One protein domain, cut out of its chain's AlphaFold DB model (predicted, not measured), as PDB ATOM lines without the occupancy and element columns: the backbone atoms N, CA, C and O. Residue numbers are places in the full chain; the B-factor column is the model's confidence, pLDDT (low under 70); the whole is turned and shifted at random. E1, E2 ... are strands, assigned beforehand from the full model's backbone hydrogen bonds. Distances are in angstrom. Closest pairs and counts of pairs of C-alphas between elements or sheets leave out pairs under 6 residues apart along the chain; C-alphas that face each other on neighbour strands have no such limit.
ATOM      1  N   ASP A  24      17.706  -7.487 140.614       92.31
ATOM      2  CA  ASP A  24      18.129  -7.126 139.268       92.31
ATOM      3  C   ASP A  24      17.993  -8.336 138.348       92.31
ATOM      4  O   ASP A  24      18.526  -9.405 138.643       92.31
ATOM      5  N   SER A  25      17.278  -8.181 137.236       92.00
ATOM      6  CA  SER A  25      17.103  -9.267 136.268       92.00
ATOM      7  C   SER A  25      18.348  -9.547 135.422       92.00
ATOM      8  O   SER A  25      18.376 -10.526 134.680       92.00
ATOM      9  N   GLY A  26      19.335  -8.649 135.437       93.75
ATOM     10  CA  GLY A  26      20.329  -8.542 134.378       93.75
ATOM     11  C   GLY A  26      19.710  -8.078 133.056       93.75
ATOM     12  O   GLY A  26      18.510  -7.796 132.960       93.75
ATOM     13  N   TRP A  27      20.541  -7.976 132.018       94.56
ATOM     14  CA  TRP A  27      20.059  -7.708 130.664       94.56
ATOM     15  C   TRP A  27      19.439  -8.967 130.067       94.56
ATOM     16  O   TRP A  27      20.125  -9.957 129.822       94.56
ATOM     17  N   LEU A  28      18.142  -8.893 129.809       94.81
ATOM     18  CA  LEU A  28      17.353  -9.916 129.147       94.81
ATOM     19  C   LEU A  28      17.213  -9.574 127.664       94.81
ATOM     20  O   LEU A  28      17.006  -8.417 127.287       94.81
ATOM     21  N   ARG A  29      17.292 -10.598 126.821       94.50
ATOM     22  CA  ARG A  29      17.070 -10.510 125.379       94.50
ATOM     23  C   ARG A  29      16.206 -11.689 124.957       94.50
ATOM     24  O   ARG A  29      16.479 -12.817 125.365       94.50
ATOM     25  N   ALA A  30      15.168 -11.426 124.175       92.19
ATOM     26  CA  ALA A  30      14.346 -12.494 123.619       92.19
ATOM     27  C   ALA A  30      15.102 -13.186 122.474       92.19
ATOM     28  O   ALA A  30      15.850 -12.536 121.744       92.19
ATOM     29  N   ALA A  31      14.926 -14.499 122.314       89.88
ATOM     30  CA  ALA A  31      15.654 -15.273 121.303       89.88
ATOM     31  C   ALA A  31      15.358 -14.803 119.864       89.88
ATOM     32  O   ALA A  31      16.217 -14.881 118.990       89.88
ATOM     33  N   ASP A  32      14.157 -14.282 119.640       92.62
ATOM     34  CA  ASP A  32      13.648 -13.757 118.375       92.62
ATOM     35  C   ASP A  32      13.878 -12.245 118.194       92.62
ATOM     36  O   ASP A  32      13.599 -11.704 117.125       92.62
ATOM     37  N   ASN A  33      14.422 -11.549 119.199       88.75
ATOM     38  CA  ASN A  33      14.670 -10.111 119.148       88.75
ATOM     39  C   ASN A  33      16.133  -9.787 119.457       88.75
ATOM     40  O   ASN A  33      16.554  -9.707 120.610       88.75
ATOM     41  N   GLN A  34      16.908  -9.537 118.405       90.12
ATOM     42  CA  GLN A  34      18.321  -9.174 118.530       90.12
ATOM     43  C   GLN A  34      18.534  -7.676 118.788       90.12
ATOM     44  O   GLN A  34      19.600  -7.276 119.248       90.12
ATOM     45  N   HIS A  35      17.508  -6.857 118.553       93.00
ATOM     46  CA  HIS A  35      17.621  -5.403 118.478       93.00
ATOM     47  C   HIS A  35      17.226  -4.674 119.764       93.00
ATOM     48  O   HIS A  35      17.494  -3.478 119.903       93.00
ATOM     49  N   ALA A  36      16.588  -5.378 120.698       94.12
ATOM     50  CA  ALA A  36      16.183  -4.852 121.987       94.12
ATOM     51  C   ALA A  36      16.725  -5.721 123.122       94.12
ATOM     52  O   ALA A  36      16.779  -6.947 123.052       94.12
ATOM     53  N   SER A  37      17.140  -5.085 124.205       95.44
ATOM     54  CA  SER A  37      17.447  -5.750 125.466       95.44
ATOM     55  C   SER A  37      16.792  -4.967 126.590       95.44
ATOM     56  O   SER A  37      16.747  -3.737 126.549       95.44
ATOM     57  N   VAL A  38      16.248  -5.672 127.572       94.88
ATOM     58  CA  VAL A  38      15.503  -5.077 128.681       94.88
ATOM     59  C   VAL A  38      16.106  -5.515 130.002       94.88
ATOM     60  O   VAL A  38      16.567  -6.643 130.132       94.88
ATOM     61  N   ARG A  39      16.119  -4.633 130.991       94.75
ATOM     62  CA  ARG A  39      16.562  -4.948 132.349       94.75
ATOM     63  C   ARG A  39      15.582  -4.337 133.328       94.75
ATOM     64  O   ARG A  39      15.229  -3.169 133.198       94.75
ATOM     65  N   LEU A  40      15.149  -5.125 134.302       93.06
ATOM     66  CA  LEU A  40      14.269  -4.682 135.370       93.06
ATOM     67  C   LEU A  40      15.048  -4.669 136.682       93.06
ATOM     68  O   LEU A  40      15.674  -5.661 137.060       93.06
ATOM     69  N   ARG A  41      14.999  -3.532 137.373       92.75
ATOM     70  CA  ARG A  41      15.595  -3.341 138.696       92.75
ATOM     71  C   ARG A  41      14.514  -2.979 139.692       92.75
ATOM     72  O   ARG A  41      13.642  -2.172 139.373       92.75
ATOM     73  N   ALA A  42      14.588  -3.553 140.884       92.25
ATOM     74  CA  ALA A  42      13.646  -3.294 141.956       92.25
ATOM     75  C   ALA A  42      14.368  -2.910 143.245       92.25
ATOM     76  O   ALA A  42      15.378  -3.506 143.628       92.25
ATOM     77  N   GLN A  43      13.808  -1.915 143.922       88.94
ATOM     78  CA  GLN A  43      14.226  -1.483 145.243       88.94
ATOM     79  C   GLN A  43      12.983  -1.333 146.112       88.94
ATOM     80  O   GLN A  43      12.114  -0.514 145.818       88.94
ATOM     81  N   THR A  44      12.908  -2.119 147.179       89.25
ATOM     82  CA  THR A  44      11.866  -1.965 148.194       89.25
ATOM     83  C   THR A  44      12.276  -0.861 149.163       89.25
ATOM     84  O   THR A  44      13.391  -0.858 149.686       89.25
ATOM     85  N   GLU A  45      11.390   0.106 149.352       85.75
ATOM     86  CA  GLU A  45      11.552   1.214 150.283       85.75
ATOM     87  C   GLU A  45      11.096   0.801 151.691       85.75
ATOM     88  O   GLU A  45      10.372  -0.178 151.885       85.75
ATOM     89  N   SER A  46      11.517   1.549 152.712       84.88
ATOM     90  CA  SER A  46      11.195   1.243 154.114       84.88
ATOM     91  C   SER A  46       9.701   1.328 154.437       84.88
ATOM     92  O   SER A  46       9.269   0.804 155.458       84.88
ATOM     93  N   ASN A  47       8.916   2.003 153.592       87.00
ATOM     94  CA  ASN A  47       7.463   2.119 153.723       87.00
ATOM     95  C   ASN A  47       6.700   0.912 153.134       87.00
ATOM     96  O   ASN A  47       5.478   0.878 153.230       87.00
ATOM     97  N   GLY A  48       7.402  -0.066 152.545       85.00
ATOM     98  CA  GLY A  48       6.814  -1.249 151.911       85.00
ATOM     99  C   GLY A  48       6.524  -1.093 150.416       85.00
ATOM    100  O   GLY A  48       6.259  -2.097 149.752       85.00
ATOM    101  N   ASP A  49       6.642   0.113 149.855       88.31
ATOM    102  CA  ASP A  49       6.525   0.314 148.412       88.31
ATOM    103  C   ASP A  49       7.739  -0.273 147.693       88.31
ATOM    104  O   ASP A  49       8.869  -0.236 148.182       88.31
ATOM    105  N   THR A  50       7.531  -0.792 146.484       89.38
ATOM    106  CA  THR A  50       8.632  -1.246 145.631       89.38
ATOM    107  C   THR A  50       8.757  -0.351 144.415       89.38
ATOM    108  O   THR A  50       7.880  -0.301 143.552       89.38
ATOM    109  N   ARG A  51       9.886   0.350 144.327       90.56
ATOM    110  CA  ARG A  51      10.240   1.152 143.164       90.56
ATOM    111  C   ARG A  51      10.861   0.259 142.103       90.56
ATOM    112  O   ARG A  51      11.837  -0.444 142.361       90.56
ATOM    113  N   LEU A  52      10.312   0.333 140.896       91.56
ATOM    114  CA  LEU A  52      10.794  -0.406 139.737       91.56
ATOM    115  C   LEU A  52      11.417   0.536 138.712       91.56
ATOM    116  O   LEU A  52      10.930   1.645 138.484       91.56
ATOM    117  N   LEU A  53      12.476   0.066 138.064       91.50
ATOM    118  CA  LEU A  53      13.115   0.739 136.947       91.50
ATOM    119  C   LEU A  53      13.265  -0.242 135.787       91.50
ATOM    120  O   LEU A  53      13.950  -1.256 135.917       91.50
ATOM    121  N   LEU A  54      12.619   0.076 134.664       92.62
ATOM    122  CA  LEU A  54      12.766  -0.648 133.406       92.62
ATOM    123  C   LEU A  54      13.767   0.091 132.512       92.62
ATOM    124  O   LEU A  54      13.482   1.182 132.016       92.62
ATOM    125  N   ASP A  55      14.916  -0.528 132.280       92.56
ATOM    126  CA  ASP A  55      15.892  -0.088 131.295       92.56
ATOM    127  C   ASP A  55      15.629  -0.807 129.965       92.56
ATOM    128  O   ASP A  55      15.500  -2.030 129.920       92.56
ATOM    129  N   VAL A  56      15.567  -0.046 128.870       92.19
ATOM    130  CA  VAL A  56      15.398  -0.574 127.509       92.19
ATOM    131  C   VAL A  56      16.569  -0.093 126.659       92.19
ATOM    132  O   VAL A  56      16.720   1.103 126.408       92.19
ATOM    133  N   ALA A  57      17.410  -1.027 126.224       92.94
ATOM    134  CA  ALA A  57      18.494  -0.784 125.286       92.94
ATOM    135  C   ALA A  57      18.049  -1.198 123.883       92.94
ATOM    136  O   ALA A  57      17.625  -2.331 123.670       92.94
ATOM    137  N   LEU A  58      18.155  -0.271 122.934       93.00
ATOM    138  CA  LEU A  58      17.792  -0.477 121.535       93.00
ATOM    139  C   LEU A  58      19.031  -0.307 120.654       93.00
ATOM    140  O   LEU A  58      19.834   0.612 120.862       93.00
ATOM    141  N   GLU A  59      19.178  -1.171 119.653       92.50
ATOM    142  CA  GLU A  59      20.194  -1.018 118.617       92.50
ATOM    143  C   GLU A  59      19.978   0.256 117.785       92.50
ATOM    144  O   GLU A  59      18.920   0.892 117.793       92.50
ATOM    145  N   LYS A  60      21.013   0.682 117.051       88.88
ATOM    146  CA  LYS A  60      20.948   1.907 116.242       88.88
ATOM    147  C   LYS A  60      19.815   1.805 115.208       88.88
ATOM    148  O   LYS A  60      19.743   0.840 114.463       88.88
ATOM    149  N   GLY A  61      18.973   2.838 115.141       88.94
ATOM    150  CA  GLY A  61      17.842   2.921 114.206       88.94
ATOM    151  C   GLY A  61      16.513   2.457 114.803       88.94
ATOM    152  O   GLY A  61      15.467   2.984 114.413       88.94
ATOM    153  N   TRP A  62      16.559   1.583 115.811       91.75
ATOM    154  CA  TRP A  62      15.383   1.070 116.505       91.75
ATOM    155  C   TRP A  62      14.812   2.080 117.494       91.75
ATOM    156  O   TRP A  62      15.533   2.864 118.115       91.75
ATOM    157  N   LYS A  63      13.486   2.068 117.620       86.38
ATOM    158  CA  LYS A  63      12.720   2.929 118.523       86.38
ATOM    159  C   LYS A  63      11.642   2.094 119.196       86.38
ATOM    160  O   LYS A  63      11.204   1.087 118.650       86.38
ATOM    161  N   THR A  64      11.216   2.542 120.366       88.38
ATOM    162  CA  THR A  64      10.021   2.031 121.036       88.38
ATOM    163  C   THR A  64       8.977   3.135 121.120       88.38
ATOM    164  O   THR A  64       9.307   4.325 121.031       88.38
ATOM    165  N   TYR A  65       7.720   2.739 121.265       86.88
ATOM    166  CA  TYR A  65       6.609   3.669 121.334       86.88
ATOM    167  C   TYR A  65       6.503   4.321 122.706       86.88
ATOM    168  O   TYR A  65       6.844   3.742 123.742       86.88
ATOM    169  N   TRP A  66       5.983   5.545 122.702       85.25
ATOM    170  CA  TRP A  66       5.590   6.219 123.925       85.25
ATOM    171  C   TRP A  66       4.153   5.870 124.339       85.25
ATOM    172  O   TRP A  66       3.478   5.096 123.663       85.25
ATOM    173  N   ARG A  67       3.669   6.454 125.446       82.81
ATOM    174  CA  ARG A  67       2.328   6.206 126.005       82.81
ATOM    175  C   ARG A  67       1.217   6.327 124.959       82.81
ATOM    176  O   ARG A  67       0.272   5.547 124.977       82.81
ATOM    177  N   SER A  68       1.332   7.318 124.082       84.44
ATOM    178  CA  SER A  68       0.403   7.571 122.984       84.44
ATOM    179  C   SER A  68       1.141   7.321 121.667       84.44
ATOM    180  O   SER A  68       1.824   8.226 121.184       84.44
ATOM    181  N   PRO A  69       1.067   6.098 121.114       81.06
ATOM    182  CA  PRO A  69       1.899   5.675 119.990       81.06
ATOM    183  C   PRO A  69       1.524   6.311 118.641       81.06
ATOM    184  O   PRO A  69       2.326   6.249 117.713       81.06
ATOM    185  N   GLY A  70       0.344   6.929 118.530       80.88
ATOM    186  CA  GLY A  70      -0.201   7.407 117.257       80.88
ATOM    187  C   GLY A  70      -0.835   6.281 116.437       80.88
ATOM    188  O   GLY A  70      -1.071   5.181 116.943       80.88
ATOM    189  N   GLU A  71      -1.143   6.571 115.175       76.75
ATOM    190  CA  GLU A  71      -1.760   5.612 114.260       76.75
ATOM    191  C   GLU A  71      -0.746   4.520 113.873       76.75
ATOM    192  O   GLU A  71       0.310   4.805 113.313       76.75
ATOM    193  N   GLY A  72      -1.042   3.263 114.222       78.56
ATOM    194  CA  GLY A  72      -0.227   2.098 113.850       78.56
ATOM    195  C   GLY A  72       0.839   1.646 114.858       78.56
ATOM    196  O   GLY A  72       1.604   0.739 114.542       78.56
ATOM    197  N   GLY A  73       0.907   2.223 116.062       83.50
ATOM    198  CA  GLY A  73       1.846   1.779 117.099       83.50
ATOM    199  C   GLY A  73       1.185   1.155 118.331       83.50
ATOM    200  O   GLY A  73      -0.005   1.336 118.580       83.50
ATOM    201  N   ILE A  74       1.978   0.435 119.132       85.38
ATOM    202  CA  ILE A  74       1.524  -0.238 120.360       85.38
ATOM    203  C   ILE A  74       2.371   0.252 121.533       85.38
ATOM    204  O   ILE A  74       3.592   0.096 121.534       85.38
ATOM    205  N   ALA A  75       1.725   0.848 122.537       87.69
ATOM    206  CA  ALA A  75       2.412   1.286 123.746       87.69
ATOM    207  C   ALA A  75       2.936   0.071 124.533       87.69
ATOM    208  O   ALA A  75       2.209  -0.916 124.683       87.69
ATOM    209  N   PRO A  76       4.169   0.124 125.067       89.62
ATOM    210  CA  PRO A  76       4.685  -0.956 125.891       89.62
ATOM    211  C   PRO A  76       3.878  -1.073 127.188       89.62
ATOM    212  O   PRO A  76       3.565  -0.070 127.834       89.62
ATOM    213  N   ALA A  77       3.575  -2.309 127.573       89.62
ATOM    214  CA  ALA A  77       2.854  -2.646 128.791       89.62
ATOM    215  C   ALA A  77       3.522  -3.839 129.484       89.62
ATOM    216  O   ALA A  77       4.123  -4.691 128.832       89.62
ATOM    217  N   ILE A  78       3.402  -3.897 130.809       89.56
ATOM    218  CA  ILE A  78       3.820  -5.048 131.613       89.56
ATOM    219  C   ILE A  78       2.555  -5.718 132.133       89.56
ATOM    220  O   ILE A  78       1.747  -5.078 132.807       89.56
ATOM    221  N   ALA A  79       2.388  -6.998 131.815       90.44
ATOM    222  CA  ALA A  79       1.342  -7.823 132.398       90.44
ATOM    223  C   ALA A  79       1.853  -8.410 133.720       90.44
ATOM    224  O   ALA A  79       2.823  -9.169 133.738       90.44
ATOM    225  N   TRP A  80       1.212  -8.041 134.826       88.50
ATOM    226  CA  TRP A  80       1.520  -8.575 136.149       88.50
ATOM    227  C   TRP A  80       0.654  -9.801 136.430       88.50
ATOM    228  O   TRP A  80      -0.535  -9.813 136.123       88.50
ATOM    229  N   HIS A  81       1.244 -10.828 137.037       89.44
ATOM    230  CA  HIS A  81       0.525 -12.049 137.420       89.44
ATOM    231  C   HIS A  81      -0.434 -11.815 138.593       89.44
ATOM    232  O   HIS A  81      -1.427 -12.521 138.742       89.44
ATOM    233  N   TRP A  90       6.279   7.701 132.830       84.56
ATOM    234  CA  TRP A  90       6.824   7.821 131.488       84.56
ATOM    235  C   TRP A  90       7.945   8.871 131.452       84.56
ATOM    236  O   TRP A  90       7.748   9.968 131.980       84.56
ATOM    237  N   PRO A  91       9.098   8.583 130.820       80.31
ATOM    238  CA  PRO A  91      10.118   9.601 130.599       80.31
ATOM    239  C   PRO A  91       9.584  10.703 129.673       80.31
ATOM    240  O   PRO A  91       8.708  10.454 128.838       80.31
ATOM    241  N   THR A  92      10.132  11.914 129.804       69.88
ATOM    242  CA  THR A  92       9.881  13.026 128.877       69.88
ATOM    243  C   THR A  92      10.229  12.581 127.452       69.88
ATOM    244  O   THR A  92      11.304  12.013 127.238       69.88
ATOM    245  N   PRO A  93       9.340  12.794 126.472       60.25
ATOM    246  CA  PRO A  93       9.540  12.282 125.127       60.25
ATOM    247  C   PRO A  93      10.633  13.058 124.417       60.25
ATOM    248  O   PRO A  93      10.831  14.248 124.666       60.25
ATOM    249  N   GLN A  94      11.246  12.424 123.427       55.50
ATOM    250  CA  GLN A  94      11.880  13.165 122.350       55.50
ATOM    251  C   GLN A  94      10.963  13.086 121.126       55.50
ATOM    252  O   GLN A  94      10.563  12.006 120.692       55.50
ATOM    253  N   ARG A  95      10.569  14.243 120.588       50.44
ATOM    254  CA  ARG A  95       9.856  14.294 119.307       50.44
ATOM    255  C   ARG A  95      10.845  13.942 118.198       50.44
ATOM    256  O   ARG A  95      11.912  14.549 118.129       50.44
ATOM    257  N   PHE A  96      10.491  12.982 117.349       44.69
ATOM    258  CA  PHE A  96      11.214  12.711 116.109       44.69
ATOM    259  C   PHE A  96      10.294  13.066 114.947       44.69
ATOM    260  O   PHE A  96       9.186  12.537 114.855       44.69
ATOM    261  N   ASP A  97      10.752  13.958 114.075       35.94
ATOM    262  CA  ASP A  97      10.074  14.269 112.822       35.94
ATOM    263  C   ASP A  97      10.651  13.366 111.728       35.94
ATOM    264  O   ASP A  97      11.844  13.429 111.419       35.94
ATOM    265  N   VAL A  98       9.829  12.472 111.183       41.12
ATOM    266  CA  VAL A  98      10.159  11.687 109.989       41.12
ATOM    267  C   VAL A  98       9.008  11.878 109.008       41.12
ATOM    268  O   VAL A  98       7.870  11.539 109.316       41.12
ATOM    269  N   ALA A  99       9.311  12.442 107.836       36.81
ATOM    270  CA  ALA A  99       8.385  12.601 106.710       36.81
ATOM    271  C   ALA A  99       7.079  13.383 107.000       36.81
ATOM    272  O   ALA A  99       6.039  13.070 106.430       36.81
ATOM    273  N   GLY A 100       7.117  14.412 107.859       41.44
ATOM    274  CA  GLY A 100       5.967  15.298 108.104       41.44
ATOM    275  C   GLY A 100       4.872  14.701 108.993       41.44
ATOM    276  O   GLY A 100       3.788  15.271 109.097       41.44
ATOM    277  N   ILE A 101       5.149  13.569 109.648       36.34
ATOM    278  CA  ILE A 101       4.248  12.934 110.608       36.34
ATOM    279  C   ILE A 101       4.946  12.913 111.969       36.34
ATOM    280  O   ILE A 101       5.933  12.202 112.182       36.34
ATOM    281  N   SER A 102       4.418  13.702 112.908       35.94
ATOM    282  CA  SER A 102       4.922  13.783 114.281       35.94
ATOM    283  C   SER A 102       4.745  12.451 115.013       35.94
ATOM    284  O   SER A 102       3.633  12.093 115.393       35.94
ATOM    285  N   HIS A 103       5.852  11.755 115.282       40.44
ATOM    286  CA  HIS A 103       5.872  10.575 116.144       40.44
ATOM    287  C   HIS A 103       6.583  10.906 117.458       40.44
ATOM    288  O   HIS A 103       7.690  11.455 117.483       40.44
ATOM    289  N   SER A 104       5.951  10.562 118.579       40.25
ATOM    290  CA  SER A 104       6.577  10.711 119.894       40.25
ATOM    291  C   SER A 104       7.284   9.409 120.272       40.25
ATOM    292  O   SER A 104       6.639   8.366 120.361       40.25
ATOM    293  N   GLY A 105       8.600   9.455 120.495       45.59
ATOM    294  CA  GLY A 105       9.407   8.274 120.817       45.59
ATOM    295  C   GLY A 105      10.485   8.556 121.862       45.59
ATOM    296  O   GLY A 105      10.637   9.672 122.357       45.59
ATOM    297  N   LEU A 106      11.263   7.529 122.196       43.03
ATOM    298  CA  LEU A 106      12.448   7.637 123.048       43.03
ATOM    299  C   LEU A 106      13.684   7.256 122.214       43.03
ATOM    300  O   LEU A 106      13.729   6.158 121.663       43.03
ATOM    301  N   SER A 107      14.676   8.148 122.112       43.31
ATOM    302  CA  SER A 107      16.013   7.834 121.578       43.31
ATOM    303  C   SER A 107      17.068   8.027 122.661       43.31
ATOM    304  O   SER A 107      16.826   8.685 123.670       43.31
TER     305      SER A 107
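What this domain is: This is residues 24 to 81 and 90 to 107 of the 124 residues of the protein "Membrane protein, suppressor for copper-sensitivity ScsB" of Klebsiella pneumoniae (UniProt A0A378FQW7). With little regular structure, the printed part is a long two-stranded hairpin, E1 and E2, plus a shorter one, E3 and E4, tied to the unnamed stretch 59 to 81 where residues 64 to 65 pair antiparallel with 105 to 106 of E4. The 76 printed residues include four named strands, E1 to E4 in order, and no named helix; each hairpin is an antiparallel sheet. The class is all strand, with 29 residues in named elements. The whole is loose, radius of gyration of the C-alphas 14.9 A, spanning 48 by 30 by 22 A.

Where its parts are: E1, residues 36 to 44, begins at C-alpha 36 (16.183, -4.852, 121.987) and is 26.7 A long. E2 is residues 50 to 58, 25.8 A. E3 is residues 94 to 98; E4, residues 101 to 106, ends at C-alpha 106 (12.448, 7.637, 123.048).

How they stand to each other: E1 and E2 are antiparallel at 165 degrees, N 39 and O 55 being 2.9 A apart. E3 and E4 are antiparallel at 141 degrees, with N 94 and O 105 at 3.0 A. E2 and E3 are apart.

The domain as a whole: Residues 82 to 89 are cut out, leaving 21.7 A between C-alphas 81 and 90. Residues 92 to 107 have pLDDT under 70.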